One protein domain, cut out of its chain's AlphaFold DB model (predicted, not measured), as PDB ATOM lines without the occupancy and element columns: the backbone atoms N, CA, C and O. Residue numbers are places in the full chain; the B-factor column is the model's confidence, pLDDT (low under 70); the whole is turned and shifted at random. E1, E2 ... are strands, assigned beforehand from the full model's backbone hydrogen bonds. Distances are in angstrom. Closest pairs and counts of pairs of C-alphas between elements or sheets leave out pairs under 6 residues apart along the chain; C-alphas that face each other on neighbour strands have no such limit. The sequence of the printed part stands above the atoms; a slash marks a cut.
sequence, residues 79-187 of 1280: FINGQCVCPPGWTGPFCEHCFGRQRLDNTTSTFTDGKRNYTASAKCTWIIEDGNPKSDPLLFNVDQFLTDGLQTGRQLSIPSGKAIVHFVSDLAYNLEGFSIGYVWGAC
ATOM      1  N   PHE A  79      -1.859  25.756   9.859       76.25
ATOM      2  CA  PHE A  79      -1.154  25.986  11.123       76.25
ATOM      3  C   PHE A  79      -0.458  24.700  11.587       76.25
ATOM      4  O   PHE A  79      -1.123  23.761  12.028       76.25
ATOM      5  N   ILE A  80       0.872  24.654  11.493       74.56
ATOM      6  CA  ILE A  80       1.688  23.464  11.771       74.56
ATOM      7  C   ILE A  80       2.783  23.839  12.777       74.56
ATOM      8  O   ILE A  80       3.487  24.830  12.614       74.56
ATOM      9  N   ASN A  81       2.916  23.057  13.852       62.34
ATOM     10  CA  ASN A  81       3.960  23.191  14.883       62.34
ATOM     11  C   ASN A  81       4.126  24.587  15.533       62.34
ATOM     12  O   ASN A  81       5.150  24.853  16.155       62.34
ATOM     13  N   GLY A  82       3.110  25.454  15.461       65.69
ATOM     14  CA  GLY A  82       3.135  26.806  16.038       65.69
ATOM     15  C   GLY A  82       3.327  27.937  15.023       65.69
ATOM     16  O   GLY A  82       3.240  29.099  15.408       65.69
ATOM     17  N   GLN A  83       3.536  27.612  13.746       67.81
ATOM     18  CA  GLN A  83       3.748  28.560  12.653       67.81
ATOM     19  C   GLN A  83       2.742  28.306  11.519       67.81
ATOM     20  O   GLN A  83       2.220  27.199  11.361       67.81
ATOM     21  N   CYS A  84       2.448  29.328  10.717       75.56
ATOM     22  CA  CYS A  84       1.682  29.149   9.490       75.56
ATOM     23  C   CYS A  84       2.593  28.684   8.350       75.56
ATOM     24  O   CYS A  84       3.550  29.366   7.992       75.56
ATOM     25  N   VAL A  85       2.277  27.523   7.778       74.75
ATOM     26  CA  VAL A  85       2.887  27.007   6.549       74.75
ATOM     27  C   VAL A  85       2.034  27.475   5.377       74.75
ATOM     28  O   VAL A  85       0.843  27.155   5.293       74.75
ATOM     29  N   CYS A  86       2.634  28.273   4.500       63.81
ATOM     30  CA  CYS A  86       1.938  28.928   3.400       63.81
ATOM     31  C   CYS A  86       1.979  28.074   2.127       63.81
ATOM     32  O   CYS A  86       3.030  27.510   1.816       63.81
ATOM     33  N   PRO A  87       0.874  27.971   1.365       62.97
ATOM     34  CA  PRO A  87       0.923  27.381   0.036       62.97
ATOM     35  C   PRO A  87       1.765  28.259  -0.909       62.97
ATOM     36  O   PRO A  87       1.868  29.472  -0.689       62.97
ATOM     37  N   PRO A  88       2.331  27.682  -1.986       61.66
ATOM     38  CA  PRO A  88       3.071  28.436  -2.991       61.66
ATOM     39  C   PRO A  88       2.289  29.659  -3.482       61.66
ATOM     40  O   PRO A  88       1.109  29.563  -3.823       61.66
ATOM     41  N   GLY A  89       2.955  30.813  -3.499       62.84
ATOM     42  CA  GLY A  89       2.345  32.095  -3.845       62.84
ATOM     43  C   GLY A  89       1.984  33.001  -2.661       62.84
ATOM     44  O   GLY A  89       1.516  34.115  -2.902       62.84
ATOM     45  N   TRP A  90       2.175  32.553  -1.414       69.25
ATOM     46  CA  TRP A  90       1.808  33.290  -0.196       69.25
ATOM     47  C   TRP A  90       2.945  33.326   0.831       69.25
ATOM     48  O   TRP A  90       3.729  32.387   0.940       69.25
ATOM     49  N   THR A  91       3.019  34.412   1.600       68.50
ATOM     50  CA  THR A  91       4.053  34.666   2.612       68.50
ATOM     51  C   THR A  91       3.508  35.492   3.789       68.50
ATOM     52  O   THR A  91       2.337  35.878   3.814       68.50
ATOM     53  N   GLY A  92       4.361  35.761   4.777       67.19
ATOM     54  CA  GLY A  92       4.011  36.427   6.033       67.19
ATOM     55  C   GLY A  92       3.722  35.442   7.177       67.19
ATOM     56  O   GLY A  92       3.448  34.264   6.933       67.19
ATOM     57  N   PRO A  93       3.791  35.895   8.443       70.62
ATOM     58  CA  PRO A  93       3.663  35.036   9.626       70.62
ATOM     59  C   PRO A  93       2.299  34.340   9.758       70.62
ATOM     60  O   PRO A  93       2.195  33.350  10.483       70.62
ATOM     61  N   PHE A  94       1.271  34.825   9.055       74.69
ATOM     62  CA  PHE A  94      -0.061  34.224   8.979       74.69
ATOM     63  C   PHE A  94      -0.464  33.851   7.542       74.69
ATOM     64  O   PHE A  94      -1.629  33.527   7.306       74.69
ATOM     65  N   CYS A  95       0.475  33.864   6.589       70.88
ATOM     66  CA  CYS A  95       0.218  33.711   5.153       70.88
ATOM     67  C   CYS A  95      -0.762  34.767   4.611       70.88
ATOM     68  O   CYS A  95      -1.684  34.440   3.864       70.88
ATOM     69  N   GLU A  96      -0.612  36.016   5.066       65.56
ATOM     70  CA  GLU A  96      -1.512  37.126   4.735       65.56
ATOM     71  C   GLU A  96      -1.125  37.939   3.489       65.56
ATOM     72  O   GLU A  96      -1.944  38.736   3.041       65.56
ATOM     73  N   HIS A  97       0.090  37.764   2.957       68.00
ATOM     74  CA  HIS A  97       0.620  38.525   1.822       68.00
ATOM     75  C   HIS A  97       0.808  37.617   0.605       68.00
ATOM     76  O   HIS A  97       1.329  36.505   0.743       68.00
ATOM     77  N   CYS A  98       0.452  38.077  -0.592       70.81
ATOM     78  CA  CYS A  98       0.845  37.381  -1.815       70.81
ATOM     79  C   CYS A  98       2.353  37.550  -2.106       70.81
ATOM     80  O   CYS A  98       2.996  38.511  -1.679       70.81
ATOM     81  N   PHE A  99       2.940  36.596  -2.833       71.00
ATOM     82  CA  PHE A  99       4.344  36.627  -3.248       71.00
ATOM     83  C   PHE A  99       4.562  35.801  -4.521       71.00
ATOM     84  O   PHE A  99       4.180  34.635  -4.582       71.00
ATOM     85  N   GLY A 100       5.209  36.372  -5.539       72.00
ATOM     86  CA  GLY A 100       5.578  35.630  -6.749       72.00
ATOM     87  C   GLY A 100       4.392  35.332  -7.676       72.00
ATOM     88  O   GLY A 100       3.624  36.236  -8.017       72.00
ATOM     89  N   ARG A 101       4.278  34.083  -8.154       79.31
ATOM     90  CA  ARG A 101       3.325  33.671  -9.202       79.31
ATOM     91  C   ARG A 101       2.354  32.598  -8.703       79.31
ATOM     92  O   ARG A 101       2.765  31.589  -8.143       79.31
ATOM     93  N   GLN A 102       1.064  32.802  -8.951       77.88
ATOM     94  CA  GLN A 102      -0.025  31.869  -8.659       77.88
ATOM     95  C   GLN A 102      -0.730  31.475  -9.965       77.88
ATOM     96  O   GLN A 102      -0.903  32.307 -10.855       77.88
ATOM     97  N   ARG A 103      -1.154  30.214 -10.088       78.69
ATOM     98  CA  ARG A 103      -2.039  29.737 -11.167       78.69
ATOM     99  C   ARG A 103      -3.430  29.524 -10.583       78.69
ATOM    100  O   ARG A 103      -3.532  28.898  -9.533       78.69
ATOM    101  N   LEU A 104      -4.463  30.015 -11.259       81.62
ATOM    102  CA  LEU A 104      -5.859  29.828 -10.877       81.62
ATOM    103  C   LEU A 104      -6.645  29.205 -12.046       81.62
ATOM    104  O   LEU A 104      -6.617  29.718 -13.164       81.62
ATOM    105  N   ASP A 105      -7.333  28.100 -11.773       75.12
ATOM    106  CA  ASP A 105      -8.040  27.246 -12.742       75.12
ATOM    107  C   ASP A 105      -9.490  26.903 -12.322       75.12
ATOM    108  O   ASP A 105     -10.236  26.290 -13.084       75.12
ATOM    109  N   ASN A 106      -9.926  27.337 -11.133       72.62
ATOM    110  CA  ASN A 106     -11.288  27.142 -10.628       72.62
ATOM    111  C   ASN A 106     -12.303  28.024 -11.372       72.62
ATOM    112  O   ASN A 106     -12.201  29.248 -11.326       72.62
ATOM    113  N   THR A 107     -13.330  27.413 -11.977       67.31
ATOM    114  CA  THR A 107     -14.299  28.048 -12.905       67.31
ATOM    115  C   THR A 107     -15.014  29.307 -12.391       67.31
ATOM    116  O   THR A 107     -15.475  30.129 -13.188       67.31
ATOM    117  N   THR A 108     -15.089  29.478 -11.073       66.88
ATOM    118  CA  THR A 108     -15.459  30.726 -10.397       66.88
ATOM    119  C   THR A 108     -14.565  30.905  -9.178       66.88
ATOM    120  O   THR A 108     -14.485  29.991  -8.351       66.88
ATOM    121  N   SER A 109     -13.930  32.065  -9.009       76.19
ATOM    122  CA  SER A 109     -13.146  32.341  -7.801       76.19
ATOM    123  C   SER A 109     -12.981  33.835  -7.527       76.19
ATOM    124  O   SER A 109     -13.215  34.675  -8.395       76.19
ATOM    125  N   THR A 110     -12.545  34.156  -6.310       74.56
ATOM    126  CA  THR A 110     -12.108  35.491  -5.892       74.56
ATOM    127  C   THR A 110     -10.672  35.419  -5.384       74.56
ATOM    128  O   THR A 110     -10.296  34.473  -4.692       74.56
ATOM    129  N   PHE A 111      -9.858  36.420  -5.712       74.56
ATOM    130  CA  PHE A 111      -8.510  36.580  -5.168       74.56
ATOM    131  C   PHE A 111      -8.320  37.999  -4.615       74.56
ATOM    132  O   PHE A 111      -8.916  38.968  -5.093       74.56
ATOM    133  N   THR A 112      -7.542  38.101  -3.539       68.38
ATOM    134  CA  THR A 112      -7.433  39.297  -2.697       68.38
ATOM    135  C   THR A 112      -6.123  39.264  -1.914       68.38
ATOM    136  O   THR A 112      -5.780  38.223  -1.358       68.38
ATOM    137  N   ASP A 113      -5.394  40.383  -1.845       61.06
ATOM    138  CA  ASP A 113      -4.117  40.498  -1.108       61.06
ATOM    139  C   ASP A 113      -4.317  40.801   0.395       61.06
ATOM    140  O   ASP A 113      -3.654  41.639   1.003       61.06
ATOM    141  N   GLY A 114      -5.310  40.151   1.005       54.75
ATOM    142  CA  GLY A 114      -5.602  40.298   2.427       54.75
ATOM    143  C   GLY A 114      -6.174  41.669   2.820       54.75
ATOM    144  O   GLY A 114      -6.819  42.362   2.036       54.75
ATOM    145  N   LYS A 115      -6.023  42.006   4.109       48.88
ATOM    146  CA  LYS A 115      -6.697  43.148   4.759       48.88
ATOM    147  C   LYS A 115      -5.794  43.853   5.781       48.88
ATOM    148  O   LYS A 115      -6.186  44.089   6.926       48.88
ATOM    149  N   ARG A 116      -4.538  44.091   5.399       53.00
ATOM    150  CA  ARG A 116      -3.494  44.749   6.205       53.00
ATOM    151  C   ARG A 116      -2.693  45.703   5.317       53.00
ATOM    152  O   ARG A 116      -2.608  45.486   4.117       53.00
ATOM    153  N   ASN A 117      -2.108  46.733   5.935       50.91
ATOM    154  CA  ASN A 117      -1.183  47.685   5.304       50.91
ATOM    155  C   ASN A 117      -0.170  46.954   4.404       50.91
ATOM    156  O   ASN A 117       0.460  46.000   4.874       50.91
ATOM    157  N   TYR A 118       0.022  47.410   3.166       57.44
ATOM    158  CA  TYR A 118       1.031  46.814   2.292       57.44
ATOM    159  C   TYR A 118       2.438  47.012   2.869       57.44
ATOM    160  O   TYR A 118       2.781  48.071   3.399       57.44
ATOM    161  N   THR A 119       3.298  46.015   2.683       52.00
ATOM    162  CA  THR A 119       4.738  46.258   2.653       52.00
ATOM    163  C   THR A 119       5.088  46.954   1.336       52.00
ATOM    164  O   THR A 119       4.619  46.574   0.261       52.00
ATOM    165  N   ALA A 120       5.916  47.997   1.406       51.72
ATOM    166  CA  ALA A 120       6.415  48.667   0.210       51.72
ATOM    167  C   ALA A 120       7.148  47.665  -0.700       51.72
ATOM    168  O   ALA A 120       7.896  46.831  -0.191       51.72
ATOM    169  N   SER A 121       6.980  47.782  -2.024       58.22
ATOM    170  CA  SER A 121       7.522  46.884  -3.067       58.22
ATOM    171  C   SER A 121       6.951  45.457  -3.152       58.22
ATOM    172  O   SER A 121       7.525  44.621  -3.849       58.22
ATOM    173  N   ALA A 122       5.800  45.163  -2.532       66.81
ATOM    174  CA  ALA A 122       5.101  43.894  -2.773       66.81
ATOM    175  C   ALA A 122       4.795  43.693  -4.277       66.81
ATOM    176  O   ALA A 122       4.285  44.601  -4.938       66.81
ATOM    177  N   LYS A 123       5.105  42.503  -4.816       73.69
ATOM    178  CA  LYS A 123       4.896  42.116  -6.224       73.69
ATOM    179  C   LYS A 123       4.237  40.743  -6.322       73.69
ATOM    180  O   LYS A 123       4.770  39.761  -5.803       73.69
ATOM    181  N   CYS A 124       3.131  40.661  -7.058       77.44
ATOM    182  CA  CYS A 124       2.352  39.431  -7.202       77.44
ATOM    183  C   CYS A 124       1.816  39.253  -8.624       77.44
ATOM    184  O   CYS A 124       1.580  40.223  -9.346       77.44
ATOM    185  N   THR A 125       1.622  38.003  -9.044       81.69
ATOM    186  CA  THR A 125       1.074  37.676 -10.365       81.69
ATOM    187  C   THR A 125       0.114  36.494 -10.290       81.69
ATOM    188  O   THR A 125       0.513  35.415  -9.861       81.69
ATOM    189  N   TRP A 126      -1.112  36.655 -10.785       84.19
ATOM    190  CA  TRP A 126      -2.077  35.566 -10.959       84.19
ATOM    191  C   TRP A 126      -2.252  35.251 -12.443       84.19
ATOM    192  O   TRP A 126      -2.520  36.137 -13.253       84.19
ATOM    193  N   ILE A 127      -2.088  33.979 -12.794       85.44
ATOM    194  CA  ILE A 127      -2.251  33.430 -14.140       85.44
ATOM    195  C   ILE A 127      -3.570  32.660 -14.140       85.44
ATOM    196  O   ILE A 127      -3.679  31.646 -13.452       85.44
ATOM    197  N   ILE A 128      -4.564  33.147 -14.878       87.00
ATOM    198  CA  ILE A 128      -5.923  32.599 -14.881       87.00
ATOM    199  C   ILE A 128      -6.188  31.932 -16.230       87.00
ATOM    200  O   ILE A 128      -6.260  32.615 -17.254       87.00
ATOM    201  N   GLU A 129      -6.305  30.603 -16.231       84.19
ATOM    202  CA  GLU A 129      -6.654  29.795 -17.406       84.19
ATOM    203  C   GLU A 129      -7.271  28.438 -17.016       84.19
ATOM    204  O   GLU A 129      -6.747  27.727 -16.162       84.19
ATOM    205  N   ASP A 130      -8.336  28.039 -17.714       77.62
ATOM    206  CA  ASP A 130      -9.050  26.760 -17.541       77.62
ATOM    207  C   ASP A 130      -8.350  25.560 -18.223       77.62
ATOM    208  O   ASP A 130      -8.843  24.433 -18.201       77.62
ATOM    209  N   GLY A 131      -7.205  25.794 -18.875       68.81
ATOM    210  CA  GLY A 131      -6.458  24.794 -19.649       68.81
ATOM    211  C   GLY A 131      -7.082  24.418 -21.002       68.81
ATOM    212  O   GLY A 131      -6.503  23.619 -21.741       68.81
ATOM    213  N   ASN A 132      -8.226  24.998 -21.368       71.94
ATOM    214  CA  ASN A 132      -8.935  24.719 -22.611       71.94
ATOM    215  C   ASN A 132      -8.359  25.575 -23.765       71.94
ATOM    216  O   ASN A 132      -8.147  26.775 -23.599       71.94
ATOM    217  N   PRO A 133      -8.118  25.025 -24.972       64.69
ATOM    218  CA  PRO A 133      -7.783  25.832 -26.152       64.69
ATOM    219  C   PRO A 133      -8.989  26.594 -26.744       64.69
ATOM    220  O   PRO A 133      -8.827  27.333 -27.715       64.69
ATOM    221  N   LYS A 134     -10.197  26.388 -26.204       71.06
ATOM    222  CA  LYS A 134     -11.441  27.102 -26.527       71.06
ATOM    223  C   LYS A 134     -12.215  27.456 -25.249       71.06
ATOM    224  O   LYS A 134     -13.374  27.070 -25.104       71.06
ATOM    225  N   SER A 135     -11.550  28.119 -24.307       76.94
ATOM    226  CA  SER A 135     -12.192  28.736 -23.142       76.94
ATOM    227  C   SER A 135     -13.297  29.706 -23.589       76.94
ATOM    228  O   SER A 135     -13.148  30.386 -24.609       76.94
ATOM    229  N   ASP A 136     -14.376  29.818 -22.814       85.38
ATOM    230  CA  ASP A 136     -15.341  30.914 -22.976       85.38
ATOM    231  C   ASP A 136     -14.693  32.269 -22.590       85.38
ATOM    232  O   ASP A 136     -13.644  32.287 -21.937       85.38
ATOM    233  N   PRO A 137     -15.286  33.428 -22.937       87.62
ATOM    234  CA  PRO A 137     -14.842  34.723 -22.426       87.62
ATOM    235  C   PRO A 137     -14.811  34.755 -20.893       87.62
ATOM    236  O   PRO A 137     -15.694  34.212 -20.223       87.62
ATOM    237  N   LEU A 138     -13.792  35.411 -20.342       88.50
ATOM    238  CA  LEU A 138     -13.545  35.504 -18.907       88.50
ATOM    239  C   LEU A 138     -14.005  36.878 -18.403       88.50
ATOM    240  O   LEU A 138     -13.442  37.904 -18.781       88.50
ATOM    241  N   LEU A 139     -15.039  36.908 -17.564       88.44
ATOM    242  CA  LEU A 139     -15.549  38.131 -16.951       88.44
ATOM    243  C   LEU A 139     -14.839  38.367 -15.617       88.44
ATOM    244  O   LEU A 139     -14.988  37.589 -14.677       88.44
ATOM    245  N   PHE A 140     -14.096  39.463 -15.534       87.06
ATOM    246  CA  PHE A 140     -13.556  40.000 -14.291       87.06
ATOM    247  C   PHE A 140     -14.569  40.927 -13.628       87.06
ATOM    248  O   PHE A 140     -15.276  41.673 -14.308       87.06
ATOM    249  N   ASN A 141     -14.569  40.947 -12.299       83.94
ATOM    250  CA  ASN A 141     -15.285  41.911 -11.480       83.94
ATOM    251  C   ASN A 141     -14.346  42.430 -10.381       83.94
ATOM    252  O   ASN A 141     -13.971  41.700  -9.466       83.94
ATOM    253  N   VAL A 142     -13.919  43.686 -10.495       75.56
ATOM    254  CA  VAL A 142     -13.053  44.346  -9.509       75.56
ATOM    255  C   VAL A 142     -13.945  44.902  -8.401       75.56
ATOM    256  O   VAL A 142     -14.273  46.085  -8.415       75.56
ATOM    257  N   ASP A 143     -14.401  44.024  -7.505       58.62
ATOM    258  CA  ASP A 143     -15.451  44.304  -6.514       58.62
ATOM    259  C   ASP A 143     -15.120  45.465  -5.571       58.62
ATOM    260  O   ASP A 143     -15.980  46.307  -5.315       58.62
ATOM    261  N   GLN A 144     -13.884  45.522  -5.059       55.56
ATOM    262  CA  GLN A 144     -13.453  46.584  -4.147       55.56
ATOM    263  C   GLN A 144     -11.923  46.746  -4.147       55.56
ATOM    264  O   GLN A 144     -11.190  45.790  -3.895       55.56
ATOM    265  N   PHE A 145     -11.435  47.978  -4.327       55.19
ATOM    266  CA  PHE A 145     -10.159  48.391  -3.727       55.19
ATOM    267  C   PHE A 145     -10.438  48.716  -2.264       55.19
ATOM    268  O   PHE A 145     -11.285  49.565  -1.979       55.19
ATOM    269  N   LEU A 146      -9.779  48.015  -1.340       43.94
ATOM    270  CA  LEU A 146     -10.050  48.147   0.087       43.94
ATOM    271  C   LEU A 146      -9.604  49.537   0.551       43.94
ATOM    272  O   LEU A 146      -8.421  49.842   0.687       43.94
ATOM    273  N   THR A 147     -10.618  50.382   0.693       40.03
ATOM    274  CA  THR A 147     -10.646  51.722   1.266       40.03
ATOM    275  C   THR A 147     -12.095  51.949   1.721       40.03
ATOM    276  O   THR A 147     -13.029  51.466   1.070       40.03
ATOM    277  N   ASP A 148     -12.309  52.649   2.838       34.09
ATOM    278  CA  ASP A 148     -13.649  52.879   3.410       34.09
ATOM    279  C   ASP A 148     -14.476  53.922   2.619       34.09
ATOM    280  O   ASP A 148     -14.756  55.026   3.093       34.09
ATOM    281  N   GLY A 149     -14.880  53.576   1.394       35.38
ATOM    282  CA  GLY A 149     -15.760  54.376   0.539       35.38
ATOM    283  C   GLY A 149     -16.368  53.552  -0.598       35.38
ATOM    284  O   GLY A 149     -15.698  52.714  -1.197       35.38
ATOM    285  N   LEU A 150     -17.652  53.770  -0.903       35.78
ATOM    286  CA  LEU A 150     -18.335  53.050  -1.983       35.78
ATOM    287  C   LEU A 150     -17.861  53.548  -3.358       35.78
ATOM    288  O   LEU A 150     -18.266  54.620  -3.804       35.78
ATOM    289  N   GLN A 151     -17.117  52.712  -4.078       42.88
ATOM    290  CA  GLN A 151     -17.222  52.634  -5.536       42.88
ATOM    291  C   GLN A 151     -17.706  51.233  -5.909       42.88
ATOM    292  O   GLN A 151     -17.209  50.242  -5.381       42.88
ATOM    293  N   THR A 152     -18.713  51.146  -6.777       48.00
ATOM    294  CA  THR A 152     -19.264  49.859  -7.225       48.00
ATOM    295  C   THR A 152     -18.330  49.188  -8.218       48.00
ATOM    296  O   THR A 152     -17.808  49.853  -9.115       48.00
ATOM    297  N   GLY A 153     -18.153  47.875  -8.065       60.78
ATOM    298  CA  GLY A 153     -17.107  47.120  -8.743       60.78
ATOM    299  C   GLY A 153     -17.100  47.239 -10.268       60.78
ATOM    300  O   GLY A 153     -18.145  47.245 -10.927       60.78
ATOM    301  N   ARG A 154     -15.896  47.334 -10.845       72.88
ATOM    302  CA  ARG A 154     -15.722  47.452 -12.299       72.88
ATOM    303  C   ARG A 154     -15.681  46.072 -12.941       72.88
ATOM    304  O   ARG A 154     -14.728  45.322 -12.739       72.88
ATOM    305  N   GLN A 155     -16.658  45.787 -13.795       81.44
ATOM    306  CA  GLN A 155     -16.621  44.604 -14.651       81.44
ATOM    307  C   GLN A 155     -15.740  44.824 -15.889       81.44
ATOM    308  O   GLN A 155     -15.738  45.908 -16.477       81.44
ATOM    309  N   LEU A 156     -14.997  43.788 -16.282       83.25
ATOM    310  CA  LEU A 156     -14.100  43.778 -17.440       83.25
ATOM    311  C   LEU A 156     -14.257  42.459 -18.210       83.25
ATOM    312  O   LEU A 156     -14.086  41.381 -17.649       83.25
ATOM    313  N   SER A 157     -14.572  42.555 -19.499       85.19
ATOM    314  CA  SER A 157     -14.661  41.422 -20.427       85.19
ATOM    315  C   SER A 157     -13.269  41.061 -20.958       85.19
ATOM    316  O   SER A 157     -12.533  41.943 -21.406       85.19
ATOM    317  N   ILE A 158     -12.888  39.780 -20.904       86.75
ATOM    318  CA  ILE A 158     -11.612  39.263 -21.425       86.75
ATOM    319  C   ILE A 158     -11.905  38.164 -22.471       86.75
ATOM    320  O   ILE A 158     -12.018  36.983 -22.125       86.75
ATOM    321  N   PRO A 159     -12.026  38.523 -23.769       83.50
ATOM    322  CA  PRO A 159     -12.445  37.598 -24.832       83.50
ATOM    323  C   PRO A 159     -11.487  36.436 -25.130       83.50
ATOM    324  O   PRO A 159     -11.863  35.513 -25.844       83.50
ATOM    325  N   SER A 160     -10.254  36.471 -24.616       84.50
ATOM    326  CA  SER A 160      -9.282  35.374 -24.723       84.50
ATOM    327  C   SER A 160      -9.570  34.200 -23.786       84.50
ATOM    328  O   SER A 160      -8.896  33.180 -23.894       84.50
ATOM    329  N   GLY A 161     -10.473  34.363 -22.809       85.69
ATOM    330  CA  GLY A 161     -10.712  33.370 -21.756       85.69
ATOM    331  C   GLY A 161      -9.506  33.116 -20.837       85.69
ATOM    332  O   GLY A 161      -9.532  32.206 -20.014       85.69
ATOM    333  N   LYS A 162      -8.440  33.913 -20.967       86.31
ATOM    334  CA  LYS A 162      -7.195  33.805 -20.197       86.31
ATOM    335  C   LYS A 162      -6.692  35.186 -19.810       86.31
ATOM    336  O   LYS A 162      -6.715  36.093 -20.646       86.31
ATOM    337  N   ALA A 163      -6.194  35.323 -18.584       86.31
ATOM    338  CA  ALA A 163      -5.683  36.581 -18.047       86.31
ATOM    339  C   ALA A 163      -4.369  36.389 -17.274       86.31
ATOM    340  O   ALA A 163      -4.162  35.370 -16.617       86.31
ATOM    341  N   ILE A 164      -3.506  37.406 -17.305       85.44
ATOM    342  CA  ILE A 164      -2.389  37.551 -16.366       85.44
ATOM    343  C   ILE A 164      -2.605  38.861 -15.616       85.44
ATOM    344  O   ILE A 164      -2.601  39.937 -16.213       85.44
ATOM    345  N   VAL A 165      -2.805  38.759 -14.307       83.94
ATOM    346  CA  VAL A 165      -3.021  39.889 -13.403       83.94
ATOM    347  C   VAL A 165      -1.721  40.126 -12.664       83.94
ATOM    348  O   VAL A 165      -1.312  39.278 -11.879       83.94
ATOM    349  N   HIS A 166      -1.062  41.252 -12.917       81.06
ATOM    350  CA  HIS A 166       0.166  41.623 -12.222       81.06
ATOM    351  C   HIS A 166      -0.101  42.816 -11.308       81.06
ATOM    352  O   HIS A 166      -0.589  43.849 -11.766       81.06
ATOM    353  N   PHE A 167       0.206  42.651 -10.026       77.56
ATOM    354  CA  PHE A 167       0.059  43.664  -8.991       77.56
ATOM    355  C   PHE A 167       1.433  44.080  -8.465       77.56
ATOM    356  O   PHE A 167       2.305  43.234  -8.247       77.56
ATOM    357  N   VAL A 168       1.597  45.385  -8.249       72.25
ATOM    358  CA  VAL A 168       2.793  46.008  -7.677       72.25
ATOM    359  C   VAL A 168       2.327  47.074  -6.686       72.25
ATOM    360  O   VAL A 168       1.524  47.932  -7.051       72.25
ATOM    361  N   SER A 169       2.822  47.015  -5.449       65.56
ATOM    362  CA  SER A 169       2.541  48.007  -4.406       65.56
ATOM    363  C   SER A 169       3.678  49.022  -4.281       65.56
ATOM    364  O   SER A 169       4.857  48.656  -4.257       65.56
ATOM    365  N   ASP A 170       3.319  50.300  -4.179       59.28
ATOM    366  CA  ASP A 170       4.242  51.434  -4.193       59.28
ATOM    367  C   ASP A 170       4.163  52.291  -2.912       59.28
ATOM    368  O   ASP A 170       3.123  52.418  -2.266       59.28
ATOM    369  N   LEU A 171       5.291  52.929  -2.588       52.75
ATOM    370  CA  LEU A 171       5.495  53.857  -1.479       52.75
ATOM    371  C   LEU A 171       4.553  55.075  -1.495       52.75
ATOM    372  O   LEU A 171       4.230  55.573  -0.417       52.75
ATOM    373  N   ALA A 172       4.110  55.563  -2.660       48.94
ATOM    374  CA  ALA A 172       3.175  56.689  -2.739       48.94
ATOM    375  C   ALA A 172       1.699  56.270  -2.578       48.94
ATOM    376  O   ALA A 172       0.853  57.121  -2.304       48.94
ATOM    377  N   TYR A 173       1.379  54.974  -2.700       52.00
ATOM    378  CA  TYR A 173       0.004  54.459  -2.764       52.00
ATOM    379  C   TYR A 173      -0.261  53.309  -1.775       52.00
ATOM    380  O   TYR A 173      -0.744  52.238  -2.145       52.00
ATOM    381  N   ASN A 174      -0.008  53.546  -0.485       49.84
ATOM    382  CA  ASN A 174      -0.391  52.614   0.580       49.84
ATOM    383  C   ASN A 174      -1.922  52.603   0.808       49.84
ATOM    384  O   ASN A 174      -2.443  53.330   1.658       49.84
ATOM    385  N   LEU A 175      -2.630  51.785   0.022       55.53
ATOM    386  CA  LEU A 175      -4.057  51.447   0.176       55.53
ATOM    387  C   LEU A 175      -4.226  50.203   1.089       55.53
ATOM    388  O   LEU A 175      -3.237  49.672   1.586       55.53
ATOM    389  N   GLU A 176      -5.451  49.721   1.335       55.22
ATOM    390  CA  GLU A 176      -5.723  48.687   2.365       55.22
ATOM    391  C   GLU A 176      -5.996  47.277   1.783       55.22
ATOM    392  O   GLU A 176      -6.530  46.407   2.476       55.22
ATOM    393  N   GLY A 177      -5.642  47.054   0.508       62.25
ATOM    394  CA  GLY A 177      -5.821  45.796  -0.237       62.25
ATOM    395  C   GLY A 177      -6.692  45.933  -1.499       62.25
ATOM    396  O   GLY A 177      -7.114  47.028  -1.882       62.25
ATOM    397  N   PHE A 178      -7.011  44.808  -2.142       70.94
ATOM    398  CA  PHE A 178      -8.027  44.718  -3.202       70.94
ATOM    399  C   PHE A 178      -8.735  43.355  -3.182       70.94
ATOM    400  O   PHE A 178      -8.232  42.397  -2.593       70.94
ATOM    401  N   SER A 179      -9.887  43.257  -3.851       74.56
ATOM    402  CA  SER A 179     -10.615  42.011  -4.117       74.56
ATOM    403  C   SER A 179     -11.108  41.981  -5.563       74.56
ATOM    404  O   SER A 179     -11.773  42.918  -6.011       74.56
ATOM    405  N   ILE A 180     -10.792  40.903  -6.287       79.88
ATOM    406  CA  ILE A 180     -11.217  40.666  -7.672       79.88
ATOM    407  C   ILE A 180     -11.874  39.288  -7.767       79.88
ATOM    408  O   ILE A 180     -11.242  38.272  -7.473       79.88
ATOM    409  N   GLY A 181     -13.128  39.252  -8.214       84.69
ATOM    410  CA  GLY A 181     -13.799  38.040  -8.675       84.69
ATOM    411  C   GLY A 181     -13.595  37.804 -10.171       84.69
ATOM    412  O   GLY A 181     -13.424  38.751 -10.942       84.69
ATOM    413  N   TYR A 182     -13.646  36.545 -10.601       87.19
ATOM    414  CA  TYR A 182     -13.692  36.190 -12.019       87.19
ATOM    415  C   TYR A 182     -14.563  34.953 -12.286       87.19
ATOM    416  O   TYR A 182     -14.691  34.061 -11.439       87.19
ATOM    417  N   VAL A 183     -15.175  34.918 -13.474       87.94
ATOM    418  CA  VAL A 183     -16.104  33.869 -13.928       87.94
ATOM    419  C   VAL A 183     -15.970  33.670 -15.442       87.94
ATOM    420  O   VAL A 183     -16.054  34.637 -16.199       87.94
ATOM    421  N   TRP A 184     -15.819  32.430 -15.909       88.50
ATOM    422  CA  TRP A 184     -15.921  32.106 -17.342       88.50
ATOM    423  C   TRP A 184     -17.379  32.028 -17.810       88.50
ATOM    424  O   TRP A 184     -18.255  31.576 -17.076       88.50
ATOM    425  N   GLY A 185     -17.648  32.455 -19.045       85.75
ATOM    426  CA  GLY A 185     -18.960  32.316 -19.690       85.75
ATOM    427  C   GLY A 185     -20.055  33.264 -19.178       85.75
ATOM    428  O   GLY A 185     -21.145  33.297 -19.753       85.75
ATOM    429  N   ALA A 186     -19.781  34.074 -18.151       88.50
ATOM    430  CA  ALA A 186     -20.674  35.137 -17.695       88.50
ATOM    431  C   ALA A 186     -20.574  36.374 -18.602       88.50
ATOM    432  O   ALA A 186     -19.487  36.770 -19.014       88.50
ATOM    433  N   CYS A 187     -21.709  37.010 -18.894       89.44
ATOM    434  CA  CYS A 187     -21.754  38.181 -19.765       89.44
ATOM    435  C   CYS A 187     -21.667  39.505 -18.992       89.44
ATOM    436  O   CYS A 187     -22.309  39.685 -17.953       89.44
TER     437      CYS A 187
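This is residues 79 to 187 of the 1280 residues of an uncharacterized protein of Halicephalobus sp. NKZ332 (UniProt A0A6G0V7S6). Two sheets stand partly face to face as a loose-edged sandwich, the four strands E3, E8, E5 and E6 in one layer and the three strands E2, E4 and E7 in the other, while the first stretch, residues 79 to 99 with the short strand E1, lies off one corner, at the end where E2 begins. From E2 onward the chain passes to and fro between the layers, with the hairpin E5 and E6 kept in the larger one. The printed part has 109 residues with eight named strands, E1 to E8 in order, and no named helix; the class is all strand, with 45 residues, under half, in named elements. The larger sheet runs E3, E8, E5, E6, all antiparallel; the smaller runs E2, E4, E7 and is mixed. The whole is compact, with a radius of gyration of the C-alphas of 15.1 A and spans of 43 by 36 by 21 A.

E1, residues 83 to 85, pairs with no named strand; residues 83 to 84 of it pair antiparallel with residues 79 to 80. Residues 90 to 91 pair antiparallel with residues 97 to 98. E2, residues 100 to 104, is an edge strand and parallel to E4, residues 123 to 128, at 20 degrees, with N 102 and O 125 2.8 A apart, within hydrogen-bond range. E4 is antiparallel to the other edge strand, E7, residues 163 to 168, at 170 degrees; N 126 and O 165 are 2.8 A apart. In the other sheet, twisted, the edge strand E3, residues 108 to 112, is antiparallel to E8, residues 178 to 184, at 165 degrees, with N 111 and O 180 2.9 A apart. E8 is antiparallel to E5, residues 138 to 145, at 164 degrees; N 141 and O 181 are 2.8 A apart. E5 forms a hairpin with the edge strand E6, residues 154 to 158, antiparallel at 155 degrees, with N 140 and O 156 2.9 A apart. Between the sheets, E4 and E8 are apart, for instance; the closest C-alphas of E5 and E7, those of Leu 138 and Ala 163, are 8.0 A apart. E6 and E7 meet only through their link.

E1 begins at C-alpha 83, (3.748, 28.560, 12.653). E4 measures 16.8 A from first to last C-alpha, E5 20.2 A, E7 16.4 A and E8 20.5 A. E5 begins at C-alpha 138, (-13.545, 35.504, -18.907), and E8 ends at C-alpha 184, (-15.921, 32.106, -17.342).

The two C-alphas farthest apart, those of Asn 81 and Cys 187, are 45.7 A apart. The printed part has no cut. The link E1 to E2, 14 residues, is long. The mean pLDDT of the printed part is 70.2; 47 residues are under 70, among them residues 112 to 122, 143 to 153 and 169 to 177.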